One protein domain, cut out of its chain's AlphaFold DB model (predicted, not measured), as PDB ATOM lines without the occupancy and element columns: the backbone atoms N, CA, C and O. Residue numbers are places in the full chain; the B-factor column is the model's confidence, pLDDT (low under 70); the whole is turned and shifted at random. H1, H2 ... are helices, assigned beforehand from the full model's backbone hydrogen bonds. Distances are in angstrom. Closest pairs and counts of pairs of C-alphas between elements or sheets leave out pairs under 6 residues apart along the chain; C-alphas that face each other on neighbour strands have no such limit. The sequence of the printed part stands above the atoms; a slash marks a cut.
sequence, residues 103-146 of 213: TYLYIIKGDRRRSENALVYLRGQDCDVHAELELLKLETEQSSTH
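This is residues 103 to 146 of the 213 residues of the protein "Putative glucose transport protein" of Schistosoma mansoni (UniProt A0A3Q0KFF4). The longest helix, H3, makes one side of a narrow body, and a helical hairpin of H1 and H2 makes the other. The short H1 packs on residues 136 to 140 of H3, while H2 reaches past H1 towards the end of the body where residues 124 to 129 fold back into H3. The printed part has 44 residues with three named helices, in the order H1, H2, H3, and no named strand; the class is all helix. The whole is compact, with a radius of gyration of the C-alphas of 10.6 A, and spans 36 by 18 by 12 A, an outline that is only just a rod.

The longest helix is H3, residues 130 to 143. It touches H1, residues 103 to 108, with its residues 136 to 140 alone; the closest C-alphas of the two are those of Ile 107 and Thr 140, 5.5 A apart. H1 and H3 run the same way at a shallow tilt of 31 degrees, with their centres 9.9 A apart. H1 also touches H2, residues 112 to 123, which touches H1 with its residues 112 to 115 alone. The closest C-alphas of H1 and H2 are those of Tyr 106 and Arg 112, 5.2 A apart. H1 and H2 form a helical hairpin, running opposite ways at a shallow tilt of 18 degrees. H2 and H3 are close but not clearly touching, with one pair of C-alphas within 8 A, those of Glu 116 and Leu 133 at 7.2 A. They run opposite ways at a steep tilt of 50 degrees. In H1, H2 and H3 every pair of backbone O i and N i+4 is within hydrogen-bond range.

H3 runs 19.8 A from C-alpha 130 at (3.326, -4.770, -35.822) to C-alpha 143 at (13.461, -17.626, -46.954). H2 measures 16.2 A from its first C-alpha to its last, that of Arg 123. H1 measures 7.8 A and begins with C-alpha 103 at (14.981, -6.570, -42.581).

The two C-alphas farthest apart are those of Asp 126, in the link from H2 to H3, and His 146, the last printed residue, at 35.9 A. The link from H1 to H2, with 3 residues between them, is tight, and the link from H2 to H3, with 6, is short. The printed part has no cut. Its mean pLDDT is 88.2, and residues 144 to 146, which follow H3, are under 70.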
ATOM      1  N   THR A 103      15.000  -5.298 -41.846       92.63
ATOM      2  CA  THR A 103      14.981  -6.570 -42.581       92.63
ATOM      3  C   THR A 103      16.235  -7.400 -42.311       92.63
ATOM      4  O   THR A 103      16.139  -8.590 -42.005       92.63
ATOM      5  N   TYR A 104      17.417  -6.778 -42.342       92.69
ATOM      6  CA  TYR A 104      18.679  -7.448 -42.017       92.69
ATOM      7  C   TYR A 104      18.706  -7.957 -40.567       92.69
ATOM      8  O   TYR A 104      19.061  -9.115 -40.312       92.69
ATOM      9  N   LEU A 105      18.301  -7.110 -39.616       93.49
ATOM     10  CA  LEU A 105      18.243  -7.449 -38.194       93.49
ATOM     11  C   LEU A 105      17.280  -8.614 -37.927       93.49
ATOM     12  O   LEU A 105      17.595  -9.506 -37.137       93.49
ATOM     13  N   TYR A 106      16.136  -8.640 -38.606       93.15
ATOM     14  CA  TYR A 106      15.121  -9.667 -38.415       93.15
ATOM     15  C   TYR A 106      15.492 -10.992 -39.092       93.15
ATOM     16  O   TYR A 106      15.537 -12.027 -38.427       93.15
ATOM     17  N   ILE A 107      15.789 -10.971 -40.397       89.78
ATOM     18  CA  ILE A 107      15.951 -12.183 -41.217       89.78
ATOM     19  C   ILE A 107      17.343 -12.799 -41.039       89.78
ATOM     20  O   ILE A 107      17.472 -14.012 -40.882       89.78
ATOM     21  N   ILE A 108      18.398 -11.977 -41.067       89.41
ATOM     22  CA  ILE A 108      19.786 -12.463 -41.081       89.41
ATOM     23  C   ILE A 108      20.352 -12.591 -39.666       89.41
ATOM     24  O   ILE A 108      21.002 -13.589 -39.353       89.41
ATOM     25  N   LYS A 109      20.129 -11.592 -38.803       91.03
ATOM     26  CA  LYS A 109      20.612 -11.621 -37.410       91.03
ATOM     27  C   LYS A 109      19.672 -12.363 -36.458       91.03
ATOM     28  O   LYS A 109      20.144 -12.834 -35.425       91.03
ATOM     29  N   GLY A 110      18.379 -12.458 -36.771       90.98
ATOM     30  CA  GLY A 110      17.373 -13.033 -35.874       90.98
ATOM     31  C   GLY A 110      17.047 -12.164 -34.651       90.98
ATOM     32  O   GLY A 110      16.393 -12.640 -33.721       90.98
ATOM     33  N   ASP A 111      17.491 -10.902 -34.615       92.83
ATOM     34  CA  ASP A 111      17.279  -9.984 -33.489       92.83
ATOM     35  C   ASP A 111      15.996  -9.168 -33.692       92.83
ATOM     36  O   ASP A 111      16.003  -8.015 -34.135       92.83
ATOM     37  N   ARG A 112      14.866  -9.793 -33.346       92.29
ATOM     38  CA  ARG A 112      13.528  -9.195 -33.494       92.29
ATOM     39  C   ARG A 112      13.380  -7.882 -32.732       92.29
ATOM     40  O   ARG A 112      12.776  -6.949 -33.244       92.29
ATOM     41  N   ARG A 113      13.976  -7.788 -31.539       93.25
ATOM     42  CA  ARG A 113      13.881  -6.597 -30.687       93.25
ATOM     43  C   ARG A 113      14.628  -5.417 -31.299       93.25
ATOM     44  O   ARG A 113      14.120  -4.302 -31.293       93.25
ATOM     45  N   ARG A 114      15.832  -5.635 -31.841       93.58
ATOM     46  CA  ARG A 114      16.544  -4.566 -32.560       93.58
ATOM     47  C   ARG A 114      15.828  -4.172 -33.844       93.58
ATOM     48  O   ARG A 114      15.791  -2.984 -34.138       93.58
ATOM     49  N   SER A 115      15.251  -5.130 -34.570       93.76
ATOM     50  CA  SER A 115      14.437  -4.836 -35.754       93.76
ATOM     51  C   SER A 115      13.234  -3.957 -35.410       93.76
ATOM     52  O   SER A 115      12.983  -2.977 -36.101       93.76
ATOM     53  N   GLU A 116      12.505  -4.280 -34.342       93.95
ATOM     54  CA  GLU A 116      11.381  -3.477 -33.854       93.95
ATOM     55  C   GLU A 116      11.835  -2.067 -33.465       93.95
ATOM     56  O   GLU A 116      11.279  -1.089 -33.954       93.95
ATOM     57  N   ASN A 117      12.916  -1.941 -32.688       93.40
ATOM     58  CA  ASN A 117      13.477  -0.636 -32.325       93.40
ATOM     59  C   ASN A 117      13.898   0.190 -33.553       93.40
ATOM     60  O   ASN A 117      13.691   1.402 -33.576       93.40
ATOM     61  N   ALA A 118      14.483  -0.450 -34.572       93.41
ATOM     62  CA  ALA A 118      14.846   0.204 -35.825       93.41
ATOM     63  C   ALA A 118      13.602   0.685 -36.588       93.41
ATOM     64  O   ALA A 118      13.585   1.819 -37.061       93.41
ATOM     65  N   LEU A 119      12.539  -0.125 -36.659       93.25
ATOM     66  CA  LEU A 119      11.268   0.279 -37.270       93.25
ATOM     67  C   LEU A 119      10.624   1.447 -36.521       93.25
ATOM     68  O   LEU A 119      10.241   2.424 -37.157       93.25
ATOM     69  N   VAL A 120      10.565   1.398 -35.187       93.01
ATOM     70  CA  VAL A 120      10.019   2.491 -34.364       93.01
ATOM     71  C   VAL A 120      10.821   3.779 -34.564       93.01
ATOM     72  O   VAL A 120      10.238   4.851 -34.713       93.01
ATOM     73  N   TYR A 121      12.153   3.691 -34.647       92.26
ATOM     74  CA  TYR A 121      13.001   4.844 -34.963       92.26
ATOM     75  C   TYR A 121      12.700   5.427 -36.355       92.26
ATOM     76  O   TYR A 121      12.649   6.643 -36.516       92.26
ATOM     77  N   LEU A 122      12.494   4.572 -37.361       91.89
ATOM     78  CA  LEU A 122      12.273   4.980 -38.752       91.89
ATOM     79  C   LEU A 122      10.847   5.475 -39.038       91.89
ATOM     80  O   LEU A 122      10.661   6.274 -39.955       91.89
ATOM     81  N   ARG A 123       9.834   4.963 -38.330       90.97
ATOM     82  CA  ARG A 123       8.413   5.304 -38.533       90.97
ATOM     83  C   ARG A 123       7.919   6.391 -37.580       90.97
ATOM     84  O   ARG A 123       7.018   7.137 -37.944       90.97
ATOM     85  N   GLY A 124       8.539   6.507 -36.408       87.24
ATOM     86  CA  GLY A 124       8.078   7.346 -35.307       87.24
ATOM     87  C   GLY A 124       7.431   6.513 -34.199       87.24
ATOM     88  O   GLY A 124       6.924   5.419 -34.437       87.24
ATOM     89  N   GLN A 125       7.451   7.043 -32.972       82.19
ATOM     90  CA  GLN A 125       6.988   6.329 -31.770       82.19
ATOM     91  C   GLN A 125       5.487   6.015 -31.779       82.19
ATOM     92  O   GLN A 125       5.073   5.040 -31.161       82.19
ATOM     93  N   ASP A 126       4.693   6.804 -32.503       82.21
ATOM     94  CA  ASP A 126       3.233   6.668 -32.555       82.21
ATOM     95  C   ASP A 126       2.746   5.731 -33.676       82.21
ATOM     96  O   ASP A 126       1.542   5.528 -33.845       82.21
ATOM     97  N   CYS A 127       3.658   5.172 -34.479       83.46
ATOM     98  CA  CYS A 127       3.305   4.274 -35.572       83.46
ATOM     99  C   CYS A 127       3.270   2.813 -35.117       83.46
ATOM    100  O   CYS A 127       4.233   2.305 -34.546       83.46
ATOM    101  N   ASP A 128       2.184   2.110 -35.451       86.66
ATOM    102  CA  ASP A 128       2.094   0.664 -35.254       86.66
ATOM    103  C   ASP A 128       2.985  -0.078 -36.263       86.66
ATOM    104  O   ASP A 128       2.689  -0.152 -37.458       86.66
ATOM    105  N   VAL A 129       4.096  -0.627 -35.768       90.46
ATOM    106  CA  VAL A 129       5.068  -1.406 -36.549       90.46
ATOM    107  C   VAL A 129       4.724  -2.899 -36.614       90.46
ATOM    108  O   VAL A 129       5.421  -3.657 -37.292       90.46
ATOM    109  N   HIS A 130       3.662  -3.351 -35.933       90.27
ATOM    110  CA  HIS A 130       3.326  -4.770 -35.822       90.27
ATOM    111  C   HIS A 130       3.014  -5.401 -37.182       90.27
ATOM    112  O   HIS A 130       3.469  -6.507 -37.473       90.27
ATOM    113  N   ALA A 131       2.322  -4.664 -38.055       89.81
ATOM    114  CA  ALA A 131       2.044  -5.109 -39.417       89.81
ATOM    115  C   ALA A 131       3.331  -5.349 -40.229       89.81
ATOM    116  O   ALA A 131       3.433  -6.350 -40.935       89.81
ATOM    117  N   GLU A 132       4.338  -4.473 -40.109       90.43
ATOM    118  CA  GLU A 132       5.630  -4.646 -40.791       90.43
ATOM    119  C   GLU A 132       6.436  -5.814 -40.198       90.43
ATOM    120  O   GLU A 132       7.055  -6.575 -40.940       90.43
ATOM    121  N   LEU A 133       6.384  -6.013 -38.878       91.55
ATOM    122  CA  LEU A 133       7.033  -7.150 -38.217       91.55
ATOM    123  C   LEU A 133       6.421  -8.499 -38.623       91.55
ATOM    124  O   LEU A 133       7.164  -9.458 -38.845       91.55
ATOM    125  N   GLU A 134       5.095  -8.592 -38.759       92.27
ATOM    126  CA  GLU A 134       4.453  -9.820 -39.249       92.27
ATOM    127  C   GLU A 134       4.798 -10.091 -40.722       92.27
ATOM    128  O   GLU A 134       5.011 -11.246 -41.089       92.27
ATOM    129  N   LEU A 135       4.964  -9.060 -41.559       90.85
ATOM    130  CA  LEU A 135       5.481  -9.243 -42.923       90.85
ATOM    131  C   LEU A 135       6.910  -9.812 -42.917       90.85
ATOM    132  O   LEU A 135       7.173 -10.801 -43.600       90.85
ATOM    133  N   LEU A 136       7.812  -9.265 -42.095       91.61
ATOM    134  CA  LEU A 136       9.188  -9.773 -41.959       91.61
ATOM    135  C   LEU A 136       9.234 -11.222 -41.455       91.61
ATOM    136  O   LEU A 136      10.091 -12.015 -41.858       91.61
ATOM    137  N   LYS A 137       8.299 -11.599 -40.582       91.41
ATOM    138  CA  LYS A 137       8.138 -12.976 -40.110       91.41
ATOM    139  C   LYS A 137       7.753 -13.923 -41.245       91.41
ATOM    140  O   LYS A 137       8.417 -14.946 -41.406       91.41
ATOM    141  N   LEU A 138       6.761 -13.558 -42.056       90.45
ATOM    142  CA  LEU A 138       6.360 -14.339 -43.230       90.45
ATOM    143  C   LEU A 138       7.511 -14.471 -44.243       90.45
ATOM    144  O   LEU A 138       7.759 -15.560 -44.758       90.45
ATOM    145  N   GLU A 139       8.269 -13.395 -44.483       87.39
ATOM    146  CA  GLU A 139       9.452 -13.419 -45.358       87.39
ATOM    147  C   GLU A 139      10.560 -14.340 -44.823       87.39
ATOM    148  O   GLU A 139      11.216 -15.049 -45.593       87.39
ATOM    149  N   THR A 140      10.754 -14.381 -43.502       87.13
ATOM    150  CA  THR A 140      11.723 -15.278 -42.850       87.13
ATOM    151  C   THR A 140      11.326 -16.742 -43.029       87.13
ATOM    152  O   THR A 140      12.167 -17.579 -43.367       87.13
ATOM    153  N   GLU A 141      10.042 -17.058 -42.838       85.81
ATOM    154  CA  GLU A 141       9.502 -18.407 -43.020       85.81
ATOM    155  C   GLU A 141       9.680 -18.878 -44.468       85.81
ATOM    156  O   GLU A 141      10.157 -19.989 -44.696       85.81
ATOM    157  N   GLN A 142       9.430 -18.007 -45.450       80.81
ATOM    158  CA  GLN A 142       9.665 -18.307 -46.866       80.81
ATOM    159  C   GLN A 142      11.155 -18.491 -47.184       80.81
ATOM    160  O   GLN A 142      11.536 -19.475 -47.823       80.81
ATOM    161  N   SER A 143      12.014 -17.598 -46.691       76.75
ATOM    162  CA  SER A 143      13.461 -17.626 -46.954       76.75
ATOM    163  C   SER A 143      14.161 -18.835 -46.327       76.75
ATOM    164  O   SER A 143      15.163 -19.321 -46.855       76.75
ATOM    165  N   SER A 144      13.624 -19.368 -45.224       66.23
ATOM    166  CA  SER A 144      14.167 -20.553 -44.551       66.23
ATOM    167  C   SER A 144      14.112 -21.825 -45.407       66.23
ATOM    168  O   SER A 144      14.905 -22.744 -45.200       66.23
ATOM    169  N   THR A 145      13.219 -21.867 -46.400       62.03
ATOM    170  CA  THR A 145      12.983 -23.066 -47.213       62.03
ATOM    171  C   THR A 145      13.976 -23.241 -48.361       62.03
ATOM    172  O   THR A 145      14.163 -24.364 -48.830       62.03
ATOM    173  N   HIS A 146      14.651 -22.177 -48.813       64.34
ATOM    174  CA  HIS A 146      15.535 -22.269 -49.973       64.34
ATOM    175  C   HIS A 146      16.630 -21.194 -49.970       64.34
ATOM    176  O   HIS A 146      16.390 -20.033 -50.293       64.34
TER     177      HIS A 146